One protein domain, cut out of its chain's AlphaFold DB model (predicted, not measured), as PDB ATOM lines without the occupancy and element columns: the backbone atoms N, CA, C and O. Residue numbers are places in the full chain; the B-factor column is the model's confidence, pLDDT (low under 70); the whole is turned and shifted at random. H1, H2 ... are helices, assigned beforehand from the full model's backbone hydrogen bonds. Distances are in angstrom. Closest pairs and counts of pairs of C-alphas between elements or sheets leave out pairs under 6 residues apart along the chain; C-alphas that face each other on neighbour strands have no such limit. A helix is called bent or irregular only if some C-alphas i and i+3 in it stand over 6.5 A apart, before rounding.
ATOM      1  N   LEU A 162     145.957 184.865 149.345       66.19
ATOM      2  CA  LEU A 162     146.632 183.820 148.573       66.19
ATOM      3  C   LEU A 162     145.914 182.458 148.618       66.19
ATOM      4  O   LEU A 162     145.921 181.709 147.641       66.19
ATOM      5  N   LYS A 163     145.271 182.110 149.743       64.31
ATOM      6  CA  LYS A 163     144.534 180.839 149.871       64.31
ATOM      7  C   LYS A 163     143.307 180.813 148.973       64.31
ATOM      8  O   LYS A 163     142.940 179.752 148.479       64.31
ATOM      9  N   TYR A 164     142.665 181.958 148.797       67.56
ATOM     10  CA  TYR A 164     141.492 182.068 147.952       67.56
ATOM     11  C   TYR A 164     141.859 182.133 146.465       67.56
ATOM     12  O   TYR A 164     141.156 181.539 145.649       67.56
ATOM     13  N   LEU A 165     143.007 182.732 146.128       68.88
ATOM     14  CA  LEU A 165     143.552 182.698 144.769       68.88
ATOM     15  C   LEU A 165     143.877 181.261 144.326       68.88
ATOM     16  O   LEU A 165     143.489 180.844 143.237       68.88
ATOM     17  N   LYS A 166     144.455 180.442 145.221       66.31
ATOM     18  CA  LYS A 166     144.655 178.996 144.984       66.31
ATOM     19  C   LYS A 166     143.348 178.201 144.836       66.31
ATOM     20  O   LYS A 166     143.368 177.124 144.251       66.31
ATOM     21  N   LYS A 167     142.222 178.708 145.351       63.91
ATOM     22  CA  LYS A 167     140.882 178.115 145.183       63.91
ATOM     23  C   LYS A 167     140.165 178.587 143.909       63.91
ATOM     24  O   LYS A 167     139.026 178.193 143.690       63.91
ATOM     25  N   GLY A 168     140.804 179.419 143.082       60.09
ATOM     26  CA  GLY A 168     140.232 179.914 141.827       60.09
ATOM     27  C   GLY A 168     139.254 181.082 141.983       60.09
ATOM     28  O   GLY A 168     138.559 181.409 141.025       60.09
ATOM     29  N   GLN A 169     139.187 181.723 143.156       61.44
ATOM     30  CA  GLN A 169     138.407 182.951 143.333       61.44
ATOM     31  C   GLN A 169     139.263 184.174 142.996       61.44
ATOM     32  O   GLN A 169     140.352 184.355 143.545       61.44
ATOM     33  N   SER A 170     138.767 185.012 142.087       59.66
ATOM     34  CA  SER A 170     139.382 186.288 141.734       59.66
ATOM     35  C   SER A 170     138.980 187.371 142.741       59.66
ATOM     36  O   SER A 170     137.825 187.468 143.151       59.66
ATOM     37  N   PHE A 171     139.947 188.197 143.143       65.44
ATOM     38  CA  PHE A 171     139.721 189.344 144.026       65.44
ATOM     39  C   PHE A 171     139.783 190.642 143.246       65.44
ATOM     40  O   PHE A 171     140.521 190.754 142.260       65.44
ATOM     41  N   ASP A 172     139.055 191.644 143.742       72.56
ATOM     42  CA  ASP A 172     139.227 193.002 143.260       72.56
ATOM     43  C   ASP A 172     140.631 193.495 143.638       72.56
ATOM     44  O   ASP A 172     140.970 193.681 144.811       72.56
ATOM     45  N   LEU A 173     141.453 193.710 142.610       70.69
ATOM     46  CA  LEU A 173     142.803 194.256 142.729       70.69
ATOM     47  C   LEU A 173     142.796 195.587 143.482       70.69
ATOM     48  O   LEU A 173     143.745 195.885 144.202       70.69
ATOM     49  N   LYS A 174     141.724 196.377 143.354       71.75
ATOM     50  CA  LYS A 174     141.601 197.663 144.045       71.75
ATOM     51  C   LYS A 174     141.467 197.480 145.554       71.75
ATOM     52  O   LYS A 174     142.118 198.205 146.297       71.75
ATOM     53  N   ALA A 175     140.699 196.491 146.009       71.75
ATOM     54  CA  ALA A 175     140.559 196.186 147.433       71.75
ATOM     55  C   ALA A 175     141.875 195.662 148.037       71.75
ATOM     56  O   ALA A 175     142.235 196.039 149.152       71.75
ATOM     57  N   LEU A 176     142.625 194.856 147.276       70.75
ATOM     58  CA  LEU A 176     143.953 194.363 147.663       70.75
ATOM     59  C   LEU A 176     145.039 195.451 147.613       70.75
ATOM     60  O   LEU A 176     146.027 195.385 148.332       70.75
ATOM     61  N   PHE A 177     144.869 196.469 146.775       72.75
ATOM     62  CA  PHE A 177     145.791 197.599 146.728       72.75
ATOM     63  C   PHE A 177     145.548 198.589 147.875       72.75
ATOM     64  O   PHE A 177     146.502 199.146 148.421       72.75
ATOM     65  N   LEU A 178     144.279 198.780 148.257       73.50
ATOM     66  CA  LEU A 178     143.852 199.740 149.280       73.50
ATOM     67  C   LEU A 178     143.873 199.191 150.716       73.50
ATOM     68  O   LEU A 178     143.632 199.959 151.641       73.50
ATOM     69  N   GLY A 179     144.137 197.897 150.928       70.31
ATOM     70  CA  GLY A 179     144.156 197.316 152.279       70.31
ATOM     71  C   GLY A 179     142.804 196.856 152.812       70.31
ATOM     72  O   GLY A 179     142.742 196.364 153.933       70.31
ATOM     73  N   ASN A 180     141.726 196.958 152.032       71.12
ATOM     74  CA  ASN A 180     140.371 196.625 152.487       71.12
ATOM     75  C   ASN A 180     140.029 195.128 152.344       71.12
ATOM     76  O   ASN A 180     138.859 194.749 152.300       71.12
ATOM     77  N   THR A 181     141.049 194.276 152.225       70.94
ATOM     78  CA  THR A 181     140.905 192.822 152.124       70.94
ATOM     79  C   THR A 181     141.360 192.182 153.436       70.94
ATOM     80  O   THR A 181     142.401 192.573 153.963       70.94
ATOM     81  N   PRO A 182     140.639 191.181 153.960       64.69
ATOM     82  CA  PRO A 182     141.083 190.426 155.123       64.69
ATOM     83  C   PRO A 182     142.429 189.720 154.898       64.69
ATOM     84  O   PRO A 182     142.623 189.038 153.892       64.69
ATOM     85  N   GLY A 183     143.341 189.829 155.863       70.94
ATOM     86  CA  GLY A 183     144.638 189.151 155.833       70.94
ATOM     87  C   GLY A 183     145.672 189.809 156.745       70.94
ATOM     88  O   GLY A 183     145.379 190.754 157.472       70.94
ATOM     89  N   THR A 184     146.899 189.297 156.709       74.81
ATOM     90  CA  THR A 184     148.043 189.882 157.415       74.81
ATOM     91  C   THR A 184     148.388 191.256 156.834       74.81
ATOM     92  O   THR A 184     148.387 191.437 155.619       74.81
ATOM     93  N   ILE A 185     148.732 192.220 157.700       72.50
ATOM     94  CA  ILE A 185     149.001 193.630 157.338       72.50
ATOM     95  C   ILE A 185     150.015 193.748 156.182       72.50
ATOM     96  O   ILE A 185     149.865 194.586 155.295       72.50
ATOM     97  N   GLY A 186     151.022 192.868 156.161       71.00
ATOM     98  CA  GLY A 186     152.064 192.820 155.130       71.00
ATOM     99  C   GLY A 186     151.664 192.162 153.804       71.00
ATOM    100  O   GLY A 186     152.498 192.073 152.911       71.00
ATOM    101  N   GLU A 187     150.430 191.690 153.658       74.31
ATOM    102  CA  GLU A 187     149.920 191.076 152.423       74.31
ATOM    103  C   GLU A 187     148.716 191.814 151.845       74.31
ATOM    104  O   GLU A 187     148.427 191.703 150.657       74.31
ATOM    105  N   THR A 188     147.997 192.557 152.682       78.50
ATOM    106  CA  THR A 188     146.777 193.261 152.285       78.50
ATOM    107  C   THR A 188     147.054 194.678 151.807       78.50
ATOM    108  O   THR A 188     146.232 195.234 151.093       78.50
ATOM    109  N   SER A 189     148.198 195.271 152.166       82.56
ATOM    110  CA  SER A 189     148.489 196.694 151.949       82.56
ATOM    111  C   SER A 189     149.599 196.931 150.921       82.56
ATOM    112  O   SER A 189     150.659 197.469 151.250       82.56
ATOM    113  N   ALA A 190     149.368 196.564 149.656       81.88
ATOM    114  CA  ALA A 190     150.377 196.706 148.598       81.88
ATOM    115  C   ALA A 190     150.880 198.154 148.407       81.88
ATOM    116  O   ALA A 190     152.061 198.358 148.126       81.88
ATOM    117  N   LEU A 191     150.017 199.161 148.608       84.44
ATOM    118  CA  LEU A 191     150.399 200.575 148.527       84.44
ATOM    119  C   LEU A 191     151.489 200.936 149.551       84.44
ATOM    120  O   LEU A 191     152.497 201.541 149.187       84.44
ATOM    121  N   LEU A 192     151.307 200.550 150.819       85.50
ATOM    122  CA  LEU A 192     152.271 200.851 151.881       85.50
ATOM    123  C   LEU A 192     153.608 200.144 151.630       85.50
ATOM    124  O   LEU A 192     154.661 200.739 151.847       85.50
ATOM    125  N   LEU A 193     153.570 198.908 151.120       87.94
ATOM    126  CA  LEU A 193     154.777 198.165 150.742       87.94
ATOM    127  C   LEU A 193     155.544 198.848 149.620       87.94
ATOM    128  O   LEU A 193     156.765 198.951 149.688       87.94
ATOM    129  N   LEU A 194     154.834 199.323 148.598       87.81
ATOM    130  CA  LEU A 194     155.452 199.996 147.467       87.81
ATOM    131  C   LEU A 194     156.070 201.332 147.893       87.81
ATOM    132  O   LEU A 194     157.200 201.625 147.513       87.81
ATOM    133  N   ILE A 195     155.369 202.111 148.723       89.19
ATOM    134  CA  ILE A 195     155.897 203.365 149.281       89.19
ATOM    135  C   ILE A 195     157.128 203.085 150.150       89.19
ATOM    136  O   ILE A 195     158.141 203.761 149.992       89.19
ATOM    137  N   GLY A 196     157.075 202.067 151.015       87.56
ATOM    138  CA  GLY A 196     158.216 201.651 151.831       87.56
ATOM    139  C   GLY A 196     159.412 201.217 150.982       87.56
ATOM    140  O   GLY A 196     160.519 201.712 151.177       87.56
ATOM    141  N   GLY A 197     159.192 200.364 149.979       87.44
ATOM    142  CA  GLY A 197     160.241 199.900 149.069       87.44
ATOM    143  C   GLY A 197     160.879 201.032 148.259       87.44
ATOM    144  O   GLY A 197     162.104 201.099 148.148       87.44
ATOM    145  N   ILE A 198     160.073 201.964 147.738       89.19
ATOM    146  CA  ILE A 198     160.574 203.152 147.031       89.19
ATOM    147  C   ILE A 198     161.358 204.053 147.986       89.19
ATOM    148  O   ILE A 198     162.437 204.520 147.628       89.19
ATOM    149  N   PHE A 199     160.861 204.271 149.206       91.31
ATOM    150  CA  PHE A 199     161.553 205.071 150.211       91.31
ATOM    151  C   PHE A 199     162.946 204.501 150.517       91.31
ATOM    152  O   PHE A 199     163.933 205.229 150.433       91.31
ATOM    153  N   LEU A 200     163.069 203.191 150.757       87.94
ATOM    154  CA  LEU A 200     164.372 202.556 151.002       87.94
ATOM    155  C   LEU A 200     165.303 202.615 149.777       87.94
ATOM    156  O   LEU A 200     166.521 202.747 149.932       87.94
ATOM    157  N   MET A 201     164.745 202.551 148.566       87.94
ATOM    158  CA  MET A 201     165.510 202.703 147.326       87.94
ATOM    159  C   MET A 201     166.061 204.128 147.168       87.94
ATOM    160  O   MET A 201     167.210 204.296 146.762       87.94
ATOM    161  N   LEU A 202     165.280 205.151 147.531       88.00
ATOM    162  CA  LEU A 202     165.713 206.553 147.513       88.00
ATOM    163  C   LEU A 202     166.786 206.847 148.562       88.00
ATOM    164  O   LEU A 202     167.687 207.644 148.308       88.00
ATOM    165  N   LEU A 203     166.724 206.180 149.715       88.69
ATOM    166  CA  LEU A 203     167.739 206.298 150.762       88.69
ATOM    167  C   LEU A 203     169.086 205.667 150.361       88.69
ATOM    168  O   LEU A 203     170.062 205.805 151.094       88.69
ATOM    169  N   GLY A 204     169.157 204.955 149.229       83.62
ATOM    170  CA  GLY A 204     170.357 204.223 148.816       83.62
ATOM    171  C   GLY A 204     170.687 203.054 149.743       83.62
ATOM    172  O   GLY A 204     171.759 202.465 149.630       83.62
ATOM    173  N   VAL A 205     169.758 202.714 150.645       85.31
ATOM    174  CA  VAL A 205     169.891 201.573 151.538       85.31
ATOM    175  C   VAL A 205     169.629 200.302 150.775       85.31
ATOM    176  O   VAL A 205     170.117 199.319 151.255       85.31
ATOM    177  N   ILE A 206     168.945 200.253 149.621       86.38
ATOM    178  CA  ILE A 206     168.679 199.012 148.856       86.38
ATOM    179  C   ILE A 206     169.174 199.108 147.400       86.38
ATOM    180  O   ILE A 206     168.887 200.075 146.694       86.38
ATOM    181  N   ASP A 207     169.833 198.056 146.903       87.31
ATOM    182  CA  ASP A 207     170.149 197.883 145.485       87.31
ATOM    183  C   ASP A 207     168.887 197.592 144.660       87.31
ATOM    184  O   ASP A 207     168.350 196.486 144.697       87.31
ATOM    185  N   TRP A 208     168.466 198.544 143.821       89.69
ATOM    186  CA  TRP A 208     167.267 198.433 142.969       89.69
ATOM    187  C   TRP A 208     167.244 197.217 142.033       89.69
ATOM    188  O   TRP A 208     166.181 196.777 141.601       89.69
ATOM    189  N   ARG A 209     168.416 196.658 141.717       90.44
ATOM    190  CA  ARG A 209     168.552 195.492 140.837       90.44
ATOM    191  C   ARG A 209     167.829 194.284 141.430       90.44
ATOM    192  O   ARG A 209     167.087 193.620 140.718       90.44
ATOM    193  N   ILE A 210     168.012 194.023 142.722       91.69
ATOM    194  CA  ILE A 210     167.482 192.821 143.375       91.69
ATOM    195  C   ILE A 210     165.944 192.761 143.285       91.69
ATOM    196  O   ILE A 210     165.446 191.822 142.661       91.69
ATOM    197  N   PRO A 211     165.175 193.751 143.788       91.62
ATOM    198  CA  PRO A 211     163.716 193.690 143.749       91.62
ATOM    199  C   PRO A 211     163.169 193.722 142.317       91.62
ATOM    200  O   PRO A 211     162.214 193.008 142.024       91.62
ATOM    201  N   VAL A 212     163.785 194.478 141.396       92.31
ATOM    202  CA  VAL A 212     163.315 194.566 139.999       92.31
ATOM    203  C   VAL A 212     163.485 193.238 139.260       92.31
ATOM    204  O   VAL A 212     162.540 192.770 138.624       92.31
ATOM    205  N   PHE A 213     164.656 192.600 139.353       93.88
ATOM    206  CA  PHE A 213     164.882 191.301 138.709       93.88
ATOM    207  C   PHE A 213     164.108 190.174 139.401       93.88
ATOM    208  O   PHE A 213     163.636 189.261 138.724       93.88
ATOM    209  N   TYR A 214     163.917 190.252 140.718       92.69
ATOM    210  CA  TYR A 214     163.121 189.285 141.468       92.69
ATOM    211  C   TYR A 214     161.640 189.328 141.065       92.69
ATOM    212  O   TYR A 214     161.090 188.321 140.616       92.69
ATOM    213  N   ILE A 215     161.011 190.507 141.131       92.50
ATOM    214  CA  ILE A 215     159.608 190.704 140.736       92.50
ATOM    215  C   ILE A 215     159.419 190.407 139.244       92.50
ATOM    216  O   ILE A 215     158.458 189.738 138.866       92.50
ATOM    217  N   GLY A 216     160.345 190.868 138.395       93.12
ATOM    218  CA  GLY A 216     160.283 190.650 136.952       93.12
ATOM    219  C   GLY A 216     160.362 189.172 136.574       93.12
ATOM    220  O   GLY A 216     159.539 188.691 135.798       93.12
ATOM    221  N   SER A 217     161.309 188.429 137.149       93.50
ATOM    222  CA  SER A 217     161.466 186.998 136.858       93.50
ATOM    223  C   SER A 217     160.287 186.165 137.355       93.50
ATOM    224  O   SER A 217     159.766 185.346 136.597       93.50
ATOM    225  N   PHE A 218     159.801 186.421 138.572       92.25
ATOM    226  CA  PHE A 218     158.596 185.775 139.088       92.25
ATOM    227  C   PHE A 218     157.369 186.084 138.217       92.25
ATOM    228  O   PHE A 218     156.651 185.165 137.822       92.25
ATOM    229  N   GLY A 219     157.150 187.355 137.864       89.94
ATOM    230  CA  GLY A 219     156.015 187.779 137.042       89.94
ATOM    231  C   GLY A 219     156.001 187.119 135.662       89.94
ATOM    232  O   GLY A 219     154.966 186.608 135.239       89.94
ATOM    233  N   VAL A 220     157.157 187.043 134.993       91.75
ATOM    234  CA  VAL A 220     157.284 186.365 133.691       91.75
ATOM    235  C   VAL A 220     156.952 184.875 133.804       91.75
ATOM    236  O   VAL A 220     156.192 184.358 132.987       91.75
ATOM    237  N   LEU A 221     157.459 184.181 134.827       90.88
ATOM    238  CA  LEU A 221     157.176 182.755 135.029       90.88
ATOM    239  C   LEU A 221     155.700 182.495 135.346       90.88
ATOM    240  O   LEU A 221     155.107 181.560 134.805       90.88
ATOM    241  N   VAL A 222     155.087 183.344 136.177       88.56
ATOM    242  CA  VAL A 222     153.650 183.265 136.466       88.56
ATOM    243  C   VAL A 222     152.837 183.484 135.196       88.56
ATOM    244  O   VAL A 222     151.931 182.699 134.922       88.56
ATOM    245  N   LEU A 223     153.187 184.482 134.385       87.12
ATOM    246  CA  LEU A 223     152.507 184.770 133.123       87.12
ATOM    247  C   LEU A 223     152.584 183.578 132.160       87.12
ATOM    248  O   LEU A 223     151.558 183.183 131.606       87.12
ATOM    249  N   ILE A 224     153.756 182.949 132.025       87.44
ATOM    250  CA  ILE A 224     153.927 181.728 131.220       87.44
ATOM    251  C   ILE A 224     153.014 180.612 131.737       87.44
ATOM    252  O   ILE A 224     152.320 179.968 130.951       87.44
ATOM    253  N   THR A 225     152.953 180.394 133.052       84.56
ATOM    254  CA  THR A 225     152.062 179.366 133.607       84.56
ATOM    255  C   THR A 225     150.583 179.683 133.497       84.56
ATOM    256  O   THR A 225     149.779 178.763 133.359       84.56
ATOM    257  N   ALA A 226     150.215 180.959 133.573       83.12
ATOM    258  CA  ALA A 226     148.840 181.401 133.425       83.12
ATOM    259  C   ALA A 226     148.362 181.171 131.987       83.12
ATOM    260  O   ALA A 226     147.273 180.639 131.778       83.12
ATOM    261  N   ALA A 227     149.222 181.485 131.011       81.25
ATOM    262  CA  ALA A 227     148.986 181.191 129.604       81.25
ATOM    263  C   ALA A 227     148.911 179.676 129.344       81.25
ATOM    264  O   ALA A 227     147.997 179.218 128.667       81.25
ATOM    265  N   ALA A 228     149.813 178.885 129.937       81.06
ATOM    266  CA  ALA A 228     149.819 177.428 129.785       81.06
ATOM    267  C   ALA A 228     148.578 176.744 130.386       81.06
ATOM    268  O   ALA A 228     148.158 175.700 129.894       81.06
ATOM    269  N   ARG A 229     147.980 177.320 131.438       78.00
ATOM    270  CA  ARG A 229     146.731 176.829 132.047       78.00
ATOM    271  C   ARG A 229     145.456 177.373 131.395       78.00
ATOM    272  O   ARG A 229     144.375 176.957 131.796       78.00
ATOM    273  N   GLY A 230     145.570 178.262 130.408       70.50
ATOM    274  CA  GLY A 230     144.423 178.785 129.664       70.50
ATOM    275  C   GLY A 230     143.525 179.734 130.462       70.50
ATOM    276  O   GLY A 230     142.321 179.744 130.243       70.50
ATOM    277  N   TYR A 231     144.076 180.517 131.395       74.19
ATOM    278  CA  TYR A 231     143.290 181.547 132.086       74.19
ATOM    279  C   TYR A 231     142.925 182.697 131.135       74.19
ATOM    280  O   TYR A 231     143.805 183.250 130.476       74.19
ATOM    281  N   ASP A 232     141.658 183.124 131.144       66.56
ATOM    282  CA  ASP A 232     141.132 184.195 130.278       66.56
ATOM    283  C   ASP A 232     141.811 185.567 130.491       66.56
ATOM    284  O   ASP A 232     141.845 186.403 129.590       66.56
ATOM    285  N   ALA A 233     142.389 185.807 131.676       75.94
ATOM    286  CA  ALA A 233     143.067 187.057 132.030       75.94
ATOM    287  C   ALA A 233     144.434 186.804 132.708       75.94
ATOM    288  O   ALA A 233     144.577 186.990 133.923       75.94
ATOM    289  N   PRO A 234     145.481 186.428 131.947       76.56
ATOM    290  CA  PRO A 234     146.778 186.043 132.513       76.56
ATOM    291  C   PRO A 234     147.479 187.201 133.238       76.56
ATOM    292  O   PRO A 234     148.165 186.986 134.236       76.56
ATOM    293  N   LEU A 235     147.266 188.444 132.786       79.75
ATOM    294  CA  LEU A 235     147.817 189.634 133.439       79.75
ATOM    295  C   LEU A 235     147.167 189.905 134.798       79.75
ATOM    296  O   LEU A 235     147.865 190.249 135.747       79.75
ATOM    297  N   GLN A 236     145.849 189.732 134.914       78.81
ATOM    298  CA  GLN A 236     145.156 189.937 136.187       78.81
ATOM    299  C   GLN A 236     145.574 188.882 137.207       78.81
ATOM    300  O   GLN A 236     145.861 189.233 138.346       78.81
ATOM    301  N   TYR A 237     145.696 187.624 136.781       80.69
ATOM    302  CA  TYR A 237     146.198 186.546 137.629       80.69
ATOM    303  C   TYR A 237     147.647 186.794 138.082       80.69
ATOM    304  O   TYR A 237     147.959 186.631 139.259       80.69
ATOM    305  N   MET A 238     148.520 187.272 137.186       85.06
ATOM    306  CA  MET A 238     149.889 187.655 137.549       85.06
ATOM    307  C   MET A 238     149.906 188.760 138.611       85.06
ATOM    308  O   MET A 238     150.627 188.639 139.598       85.06
ATOM    309  N   LEU A 239     149.114 189.822 138.432       83.06
ATOM    310  CA  LEU A 239     149.021 190.903 139.417       83.06
ATOM    311  C   LEU A 239     148.460 190.385 140.743       83.06
ATOM    312  O   LEU A 239     148.984 190.730 141.798       83.06
ATOM    313  N   GLN A 240     147.433 189.537 140.698       81.06
ATOM    314  CA  GLN A 240     146.860 188.924 141.890       81.06
ATOM    315  C   GLN A 240     147.898 188.080 142.623       81.06
ATOM    316  O   GLN A 240     148.040 188.268 143.814       81.06
ATOM    317  N   GLU A 241     148.680 187.225 141.964       83.56
ATOM    318  CA  GLU A 241     149.754 186.471 142.630       83.56
ATOM    319  C   GLU A 241     150.866 187.391 143.154       83.56
ATOM    320  O   GLU A 241     151.426 187.156 144.220       83.56
ATOM    321  N   LEU A 242     151.199 188.456 142.432       85.12
ATOM    322  CA  LEU A 242     152.283 189.348 142.825       85.12
ATOM    323  C   LEU A 242     151.922 190.202 144.056       85.12
ATOM    324  O   LEU A 242     152.771 190.421 144.922       85.12
ATOM    325  N   PHE A 243     150.670 190.659 144.137       80.81
ATOM    326  CA  PHE A 243     150.151 191.443 145.260       80.81
ATOM    327  C   PHE A 243     149.560 190.579 146.377       80.81
ATOM    328  O   PHE A 243     149.587 190.992 147.532       80.81
ATOM    329  N   ALA A 244     149.035 189.394 146.067       71.88
ATOM    330  CA  ALA A 244     148.524 188.469 147.068       71.88
ATOM    331  C   ALA A 244     149.682 187.663 147.654       71.88
ATOM    332  O   ALA A 244     150.414 186.967 146.949       71.88
ATOM    333  N   GLY A 245     149.818 187.711 148.975       72.75
ATOM    334  CA  GLY A 245     150.876 187.029 149.710       72.75
ATOM    335  C   GLY A 245     152.116 187.894 149.918       72.75
ATOM    336  O   GLY A 245     152.348 188.871 149.211       72.75
ATOM    337  N   GLY A 246     152.955 187.507 150.880       83.00
ATOM    338  CA  GLY A 246     154.136 188.269 151.305       83.00
ATOM    339  C   GLY A 246     155.283 188.374 150.287       83.00
ATOM    340  O   GLY A 246     156.425 188.546 150.697       83.00
ATOM    341  N   LEU A 247     155.027 188.254 148.978       88.00
ATOM    342  CA  LEU A 247     156.055 188.365 147.940       88.00
ATOM    343  C   LEU A 247     156.615 189.780 147.859       88.00
ATOM    344  O   LEU A 247     157.828 189.935 147.851       88.00
ATOM    345  N   MET A 248     155.762 190.807 147.851       88.44
ATOM    346  CA  MET A 248     156.216 192.204 147.858       88.44
ATOM    347  C   MET A 248     157.000 192.540 149.130       88.44
ATOM    348  O   MET A 248     158.045 193.182 149.057       88.44
ATOM    349  N   MET A 249     156.555 192.029 150.283       88.88
ATOM    350  CA  MET A 249     157.319 192.121 151.530       88.88
ATOM    351  C   MET A 249     158.688 191.439 151.404       88.88
ATOM    352  O   MET A 249     159.716 192.050 151.689       88.88
ATOM    353  N   GLY A 250     158.722 190.199 150.916       88.62
ATOM    354  CA  GLY A 250     159.968 189.465 150.714       88.62
ATOM    355  C   GLY A 250     160.903 190.138 149.708       88.62
ATOM    356  O   GLY A 250     162.105 190.186 149.939       88.62
ATOM    357  N   ALA A 251     160.359 190.717 148.637       89.56
ATOM    358  CA  ALA A 251     161.105 191.393 147.580       89.56
ATOM    359  C   ALA A 251     161.847 192.637 148.078       89.56
ATOM    360  O   ALA A 251     163.003 192.839 147.712       89.56
ATOM    361  N   PHE A 252     161.171 193.481 148.864       89.06
ATOM    362  CA  PHE A 252     161.696 194.786 149.272       89.06
ATOM    363  C   PHE A 252     162.367 194.794 150.642       89.06
ATOM    364  O   PHE A 252     163.164 195.689 150.886       89.06
ATOM    365  N   PHE A 253     162.038 193.860 151.538       87.69
ATOM    366  CA  PHE A 253     162.530 193.901 152.920       87.69
ATOM    367  C   PHE A 253     163.405 192.705 153.305       87.69
ATOM    368  O   PHE A 253     164.241 192.852 154.189       87.69
ATOM    369  N   MET A 254     163.247 191.538 152.666       89.12
ATOM    370  CA  MET A 254     164.045 190.345 153.002       89.12
ATOM    371  C   MET A 254     165.135 190.044 151.972       89.12
ATOM    372  O   MET A 254     166.287 189.851 152.336       89.12
ATOM    373  N   ALA A 255     164.798 190.016 150.680       89.06
ATOM    374  CA  ALA A 255     165.740 189.681 149.609       89.06
ATOM    375  C   ALA A 255     166.870 190.714 149.460       89.06
ATOM    376  O   ALA A 255     167.877 190.449 148.815       89.06
ATOM    377  N   THR A 256     166.688 191.897 150.037       87.44
ATOM    378  CA  THR A 256     167.599 193.040 149.967       87.44
ATOM    379  C   THR A 256     168.524 193.140 151.179       87.44
ATOM    380  O   THR A 256     169.143 194.186 151.373       87.44
ATOM    381  N   ASP A 257     168.620 192.091 152.001       85.19
ATOM    382  CA  ASP A 257     169.630 192.011 153.056       85.19
ATOM    383  C   ASP A 257     171.044 191.970 152.443       85.19
ATOM    384  O   ASP A 257     171.370 191.121 151.608       85.19
ATOM    385  N   TYR A 258     171.895 192.916 152.847       69.69
ATOM    386  CA  TYR A 258     173.243 193.097 152.304       69.69
ATOM    387  C   TYR A 258     174.239 192.061 152.769       69.69
ATOM    388  O   TYR A 258     175.224 191.824 152.072       69.69
ATOM    389  N   VAL A 259     174.025 191.490 153.949       75.50
ATOM    390  CA  VAL A 259     175.018 190.607 154.562       75.50
ATOM    391  C   VAL A 259     175.007 189.241 153.879       75.50
ATOM    392  O   VAL A 259     176.049 188.597 153.765       75.50
ATOM    393  N   SER A 260     173.847 188.819 153.375       83.69
ATOM    394  CA  SER A 260     173.660 187.526 152.717       83.69
ATOM    395  C   SER A 260     173.633 187.590 151.188       83.69
ATOM    396  O   SER A 260     173.573 186.541 150.546       83.69
ATOM    397  N   SER A 261     173.655 188.785 150.592       84.69
ATOM    398  CA  SER A 261     173.574 188.971 149.139       84.69
ATOM    399  C   SER A 261     174.955 188.952 148.459       84.69
ATOM    400  O   SER A 261     175.919 189.467 149.027       84.69
ATOM    401  N   PRO A 262     175.066 188.455 147.207       88.25
ATOM    402  CA  PRO A 262     176.317 188.494 146.447       88.25
ATOM    403  C   PRO A 262     176.879 189.914 146.297       88.25
ATOM    404  O   PRO A 262     176.146 190.883 146.042       88.25
ATOM    405  N   TYR A 263     178.202 190.045 146.361       86.25
ATOM    406  CA  TYR A 263     178.856 191.355 146.252       86.25
ATOM    407  C   TYR A 263     178.912 191.869 144.803       86.25
ATOM    408  O   TYR A 263     178.870 193.076 144.548       86.25
ATOM    409  N   THR A 264     179.000 190.969 143.820       89.88
ATOM    410  CA  THR A 264     179.175 191.359 142.413       89.88
ATOM    411  C   THR A 264     177.862 191.832 141.774       89.88
ATOM    412  O   THR A 264     176.784 191.293 142.023       89.88
ATOM    413  N   LYS A 265     177.933 192.823 140.869       88.62
ATOM    414  CA  LYS A 265     176.745 193.344 140.157       88.62
ATOM    415  C   LYS A 265     176.028 192.260 139.344       88.62
ATOM    416  O   LYS A 265     174.802 192.239 139.320       88.62
ATOM    417  N   SER A 266     176.783 191.371 138.696       89.00
ATOM    418  CA  SER A 266     176.234 190.243 137.933       89.00
ATOM    419  C   SER A 266     175.680 189.150 138.852       89.00
ATOM    420  O   SER A 266     174.628 188.588 138.555       89.00
ATOM    421  N   GLY A 267     176.334 188.896 139.992       90.81
ATOM    422  CA  GLY A 267     175.879 187.951 141.013       90.81
ATOM    423  C   GLY A 267     174.535 188.342 141.613       90.81
ATOM    424  O   GLY A 267     173.661 187.491 141.722       90.81
ATOM    425  N   ARG A 268     174.310 189.633 141.887       91.19
ATOM    426  CA  ARG A 268     173.014 190.142 142.381       91.19
ATOM    427  C   ARG A 268     171.856 189.878 141.418       91.19
ATOM    428  O   ARG A 268     170.759 189.555 141.859       91.19
ATOM    429  N   ILE A 269     172.093 189.996 140.109       92.75
ATOM    430  CA  ILE A 269     171.072 189.713 139.085       92.75
ATOM    431  C   ILE A 269     170.765 188.213 139.051       92.75
ATOM    432  O   ILE A 269     169.599 187.824 139.051       92.75
ATOM    433  N   LEU A 270     171.805 187.371 139.063       92.81
ATOM    434  CA  LEU A 270     171.644 185.918 139.074       92.81
ATOM    435  C   LEU A 270     170.937 185.432 140.348       92.81
ATOM    436  O   LEU A 270     170.044 184.596 140.277       92.81
ATOM    437  N   PHE A 271     171.288 185.996 141.499       92.94
ATOM    438  CA  PHE A 271     170.645 185.717 142.779       92.94
ATOM    439  C   PHE A 271     169.159 186.077 142.769       92.94
ATOM    440  O   PHE A 271     168.326 185.231 143.083       92.94
ATOM    441  N   ALA A 272     168.807 187.281 142.311       93.44
ATOM    442  CA  ALA A 272     167.412 187.696 142.189       93.44
ATOM    443  C   ALA A 272     166.604 186.784 141.243       93.44
ATOM    444  O   ALA A 272     165.461 186.440 141.545       93.44
ATOM    445  N   LEU A 273     167.212 186.339 140.135       94.50
ATOM    446  CA  LEU A 273     166.615 185.360 139.221       94.50
ATOM    447  C   LEU A 273     166.378 184.005 139.902       94.50
ATOM    448  O   LEU A 273     165.301 183.428 139.752       94.50
ATOM    449  N   ILE A 274     167.349 183.508 140.674       93.94
ATOM    450  CA  ILE A 274     167.237 182.233 141.398       93.94
ATOM    451  C   ILE A 274     166.104 182.294 142.427       93.94
ATOM    452  O   ILE A 274     165.267 181.390 142.450       93.94
ATOM    453  N   ILE A 275     166.019 183.364 143.228       93.50
ATOM    454  CA  ILE A 275     164.922 183.525 144.198       93.50
ATOM    455  C   ILE A 275     163.578 183.595 143.465       93.50
ATOM    456  O   ILE A 275     162.613 182.975 143.913       93.50
ATOM    457  N   GLY A 276     163.493 184.313 142.340       92.06
ATOM    458  CA  GLY A 276     162.256 184.455 141.563       92.06
ATOM    459  C   GLY A 276     161.738 183.115 141.044       92.06
ATOM    460  O   GLY A 276     160.569 182.775 141.247       92.06
ATOM    461  N   VAL A 277     162.635 182.309 140.470       93.75
ATOM    462  CA  VAL A 277     162.332 180.946 140.004       93.75
ATOM    463  C   VAL A 277     161.934 180.037 141.169       93.75
ATOM    464  O   VAL A 277     160.931 179.330 141.079       93.75
ATOM    465  N   MET A 278     162.676 180.073 142.279       92.38
ATOM    466  CA  MET A 278     162.369 179.260 143.462       92.38
ATOM    467  C   MET A 278     161.031 179.632 144.093       92.38
ATOM    468  O   MET A 278     160.238 178.753 144.421       92.38
ATOM    469  N   THR A 279     160.725 180.924 144.191       91.69
ATOM    470  CA  THR A 279     159.441 181.400 144.723       91.69
ATOM    471  C   THR A 279     158.282 180.927 143.849       91.69
ATOM    472  O   THR A 279     157.272 180.450 144.371       91.69
ATOM    473  N   TRP A 280     158.425 181.021 142.523       90.88
ATOM    474  CA  TRP A 280     157.430 180.506 141.581       90.88
ATOM    475  C   TRP A 280     157.232 178.994 141.741       90.88
ATOM    476  O   TRP A 280     156.091 178.538 141.846       90.88
ATOM    477  N   LEU A 281     158.321 178.228 141.870       90.69
ATOM    478  CA  LEU A 281     158.261 176.780 142.072       90.69
ATOM    479  C   LEU A 281     157.512 176.425 143.368       90.69
ATOM    480  O   LEU A 281     156.587 175.610 143.347       90.69
ATOM    481  N   TYR A 282     157.841 177.081 144.484       88.81
ATOM    482  CA  TYR A 282     157.162 176.849 145.762       88.81
ATOM    483  C   TYR A 282     155.704 177.301 145.762       88.81
ATOM    484  O   TYR A 282     154.879 176.687 146.435       88.81
ATOM    485  N   ARG A 283     155.341 178.348 145.021       85.19
ATOM    486  CA  ARG A 283     153.935 178.756 144.944       85.19
ATOM    487  C   ARG A 283     153.100 177.814 144.099       85.19
ATOM    488  O   ARG A 283     151.995 177.469 144.526       85.19
ATOM    489  N   MET A 284     153.632 177.403 142.951       82.38
ATOM    490  CA  MET A 284     152.891 176.618 141.974       82.38
ATOM    491  C   MET A 284     152.809 175.134 142.344       82.38
ATOM    492  O   MET A 284     151.780 174.506 142.108       82.38
ATOM    493  N   PHE A 285     153.866 174.587 142.951       82.50
ATOM    494  CA  PHE A 285     153.953 173.165 143.305       82.50
ATOM    495  C   PHE A 285     154.028 172.908 144.816       82.50
ATOM    496  O   PHE A 285     153.816 171.783 145.260       82.50
ATOM    497  N   GLY A 286     154.331 173.920 145.633       75.62
ATOM    498  CA  GLY A 286     154.513 173.742 147.071       75.62
ATOM    499  C   GLY A 286     153.203 173.676 147.860       75.62
ATOM    500  O   GLY A 286     152.259 174.442 147.639       75.62
ATOM    501  N   MET A 287     153.189 172.776 148.847       68.06
ATOM    502  CA  MET A 287     152.107 172.615 149.831       68.06
ATOM    503  C   MET A 287     152.147 173.685 150.940       68.06
ATOM    504  O   MET A 287     151.179 173.869 151.677       68.06
ATOM    505  N   TYR A 288     153.263 174.415 151.058       68.69
ATOM    506  CA  TYR A 288     153.500 175.397 152.115       68.69
ATOM    507  C   TYR A 288     152.982 176.788 151.746       68.69
ATOM    508  O   TYR A 288     153.061 177.233 150.600       68.69
ATOM    509  N   LYS A 289     152.453 177.492 152.750       60.50
ATOM    510  CA  LYS A 289     151.842 178.823 152.595       60.50
ATOM    511  C   LYS A 289     152.879 179.958 152.513       60.50
ATOM    512  O   LYS A 289     152.536 181.034 152.044       60.50
ATOM    513  N   GLU A 290     154.145 179.688 152.847       72.25
ATOM    514  CA  GLU A 290     155.255 180.659 152.890       72.25
ATOM    515  C   GLU A 290     156.376 180.348 151.878       72.25
ATOM    516  O   GLU A 290     157.559 180.296 152.208       72.25
ATOM    517  N   GLY A 291     156.027 180.143 150.604       85.94
ATOM    518  CA  GLY A 291     157.022 179.835 149.562       85.94
ATOM    519  C   GLY A 291     158.119 180.898 149.364       85.94
ATOM    520  O   GLY A 291     159.177 180.583 148.829       85.94
ATOM    521  N   VAL A 292     157.888 182.138 149.811       89.00
ATOM    522  CA  VAL A 292     158.827 183.267 149.668       89.00
ATOM    523  C   VAL A 292     160.004 183.146 150.642       89.00
ATOM    524  O   VAL A 292     161.151 183.201 150.211       89.00
ATOM    525  N   SER A 293     159.738 182.924 151.933       88.75
ATOM    526  CA  SER A 293     160.787 182.800 152.961       88.75
ATOM    527  C   SER A 293     161.730 181.632 152.654       88.75
ATOM    528  O   SER A 293     162.950 181.795 152.616       88.75
ATOM    529  N   ASN A 294     161.160 180.475 152.298       90.31
ATOM    530  CA  ASN A 294     161.933 179.286 151.937       90.31
ATOM    531  C   ASN A 294     162.835 179.518 150.714       90.31
ATOM    532  O   ASN A 294     163.971 179.049 150.694       90.31
ATOM    533  N   ALA A 295     162.364 180.270 149.712       91.75
ATOM    534  CA  ALA A 295     163.176 180.627 148.549       91.75
ATOM    535  C   ALA A 295     164.360 181.530 148.917       91.75
ATOM    536  O   ALA A 295     165.458 181.336 148.396       91.75
ATOM    537  N   ILE A 296     164.149 182.497 149.813       91.50
ATOM    538  CA  ILE A 296     165.186 183.448 150.236       91.50
ATOM    539  C   ILE A 296     166.258 182.742 151.064       91.50
ATOM    540  O   ILE A 296     167.444 182.908 150.787       91.50
ATOM    541  N   ILE A 297     165.862 181.902 152.026       91.56
ATOM    542  CA  ILE A 297     166.816 181.127 152.834       91.56
ATOM    543  C   ILE A 297     167.661 180.221 151.931       91.56
ATOM    544  O   ILE A 297     168.886 180.214 152.049       91.56
ATOM    545  N   LEU A 298     167.031 179.515 150.985       91.88
ATOM    546  CA  LEU A 298     167.753 178.670 150.036       91.88
ATOM    547  C   LEU A 298     168.743 179.496 149.205       91.88
ATOM    548  O   LEU A 298     169.901 179.115 149.068       91.88
ATOM    549  N   ALA A 299     168.322 180.645 148.681       91.44
ATOM    550  CA  ALA A 299     169.200 181.490 147.885       91.44
ATOM    551  C   ALA A 299     170.376 182.049 148.690       91.44
ATOM    552  O   ALA A 299     171.491 182.058 148.173       91.44
ATOM    553  N   ASN A 300     170.161 182.428 149.953       91.94
ATOM    554  CA  ASN A 300     171.233 182.850 150.854       91.94
ATOM    555  C   ASN A 300     172.279 181.736 151.048       91.94
ATOM    556  O   ASN A 300     173.477 182.014 151.087       91.94
ATOM    557  N   CYS A 301     171.864 180.464 151.087       91.50
ATOM    558  CA  CYS A 301     172.795 179.329 151.096       91.50
ATOM    559  C   CYS A 301     173.559 179.160 149.767       91.50
ATOM    560  O   CYS A 301     174.684 178.661 149.767       91.50
ATOM    561  N   LEU A 302     172.974 179.573 148.637       91.31
ATOM    562  CA  LEU A 302     173.621 179.542 147.319       91.31
ATOM    563  C   LEU A 302     174.500 180.773 147.035       91.31
ATOM    564  O   LEU A 302     175.325 180.711 146.121       91.31
ATOM    565  N   THR A 303     174.387 181.859 147.802       92.56
ATOM    566  CA  THR A 303     175.225 183.063 147.665       92.56
ATOM    567  C   THR A 303     176.726 182.769 147.515       92.56
ATOM    568  O   THR A 303     177.301 183.224 146.522       92.56
ATOM    569  N   PRO A 304     177.389 181.978 148.389       91.19
ATOM    570  CA  PRO A 304     178.828 181.718 148.251       91.19
ATOM    571  C   PRO A 304     179.190 180.994 146.944       91.19
ATOM    572  O   PRO A 304     180.274 181.199 146.388       91.19
ATOM    573  N   LEU A 305     178.282 180.170 146.413       91.50
ATOM    574  CA  LEU A 305     178.465 179.499 145.127       91.50
ATOM    575  C   LEU A 305     178.347 180.493 143.961       91.50
ATOM    576  O   LEU A 305     179.161 180.461 143.032       91.50
ATOM    577  N   ILE A 306     177.372 181.401 144.030       91.19
ATOM    578  CA  ILE A 306     177.153 182.461 143.037       91.19
ATOM    579  C   ILE A 306     178.344 183.425 143.003       91.19
ATOM    580  O   ILE A 306     178.812 183.789 141.919       91.19
ATOM    581  N   ASP A 307     178.875 183.807 144.162       90.44
ATOM    582  CA  ASP A 307     180.042 184.689 144.251       90.44
ATOM    583  C   ASP A 307     181.298 184.040 143.662       90.44
ATOM    584  O   ASP A 307     182.054 184.696 142.940       90.44
ATOM    585  N   ARG A 308     181.502 182.734 143.882       88.12
ATOM    586  CA  ARG A 308     182.616 182.004 143.255       88.12
ATOM    587  C   ARG A 308     182.490 181.964 141.730       88.12
ATOM    588  O   ARG A 308     183.505 182.082 141.046       88.12
ATOM    589  N   LEU A 309     181.274 181.810 141.208       88.00
ATOM    590  CA  LEU A 309     181.011 181.760 139.766       88.00
ATOM    591  C   LEU A 309     181.135 183.133 139.091       88.00
ATOM    592  O   LEU A 309     181.606 183.230 137.962       88.00
ATOM    593  N   THR A 310     180.717 184.197 139.775       87.06
ATOM    594  CA  THR A 310     180.680 185.562 139.221       87.06
ATOM    595  C   THR A 310     181.913 186.396 139.554       87.06
ATOM    596  O   THR A 310     181.951 187.594 139.251       87.06
ATOM    597  N   ARG A 311     182.937 185.775 140.154       82.81
ATOM    598  CA  ARG A 311     184.180 186.447 140.524       82.81
ATOM    599  C   ARG A 311     184.815 187.090 139.281       82.81
ATOM    600  O   ARG A 311     185.077 186.388 138.304       82.81
TER     601      ARG A 311
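This is residues 162 to 311 of the 324 residues of the protein "RnfABCDGE type electron transport complex subunit D" of Porcincola intestinalis (UniProt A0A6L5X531). Three long helices, H5, H8 and H9, make a splayed layer with H8 in the middle, packed on H5 at 36 degrees and on H9 at 32 degrees, and the short H7 packs on H5 and H9, between this layer and H4. H6 folds back along H5, and with the small helices H1, H2 and H3 it lies toward one end of the domain. The printed part has 150 residues with nine named helices, H1 to H9 in order, and no named strand; its class is all helix. It is compact, with a radius of gyration of the C-alphas of 15.3 A and spans of 46 by 34 by 23 A.

H1 is residues 162 to 165, beginning at C-alpha 162 (146.632, 183.820, 148.573). H2 is residues 173 to 178 and H3 residues 185 to 188. H4, residues 190 to 202, is 18.3 A long. H5, residues 209 to 228, measures 28.3 A from C-alpha 209 (168.552, 195.492, 140.837) to C-alpha 228. H6 is residues 234 to 243, 14.2 A, and H7 residues 247 to 254. H8, residues 265 to 285, is 30.6 A long. H9, residues 291 to 310, is 26.4 A long and ends at C-alpha 310 (180.680, 185.562, 139.221); it is irregular, with C-alphas 301 and 304 7.1 A apart, and has a kink of 50 degrees near residue 304.

H7 is the hub, touching H3, H4, H5 and H9. It touches H5 at residues 210 to 215 alone, opposite ways at a shallow tilt of 19 degrees; the closest C-alphas, of Pro 211 and Ala 251, are 5.2 A apart. H9 touches H7 with residues 292 to 296 alone, closest at the C-alphas of Leu 247 and Val 292, 6.1 A. H4 touches H7, the C-alphas of Gly 197 and Phe 252 being closest at 5.3 A. H3 and H7 only just touch, with 3 pairs of C-alphas within 8 A, the closest those of Gly 186 and Met 249 at 6.4 A. H5 and H8 touch and run the same way at 36 degrees, only just a steep tilt, with the C-alphas of Phe 218 and Gly 276 closest at 4.6 A. H8 and H9 form a helical hairpin, closest at the C-alphas of Tyr 282 and Gly 291, 4.8 A; H5 and H9 are apart. H5 and H6 form another hairpin, closest at the C-alphas of Ala 226 and Pro 234, 5.2 A. H6 touches H2, closest at the C-alphas of Leu 173 and Gln 240, 6.8 A, and only just touches H1, with 3 pairs of C-alphas within 8 A, the closest those of Leu 162 and Glu 241 at 7.2 A. In H2, H4, H5, H6 and H7 every O i to N i+4 pair is within hydrogen-bond range, in H8 16 of 17 and in H9 14 of 16; H1 and H3 are too short for such a pair.

The two C-alphas farthest apart, of Asn 180 and Arg 311, are 46.5 A from each other. The printed part has no cut, and no link is long. The mean pLDDT of the printed part is 83.3; residues 162 to 171, 182, 232, 258 and 287 to 289 are under 70.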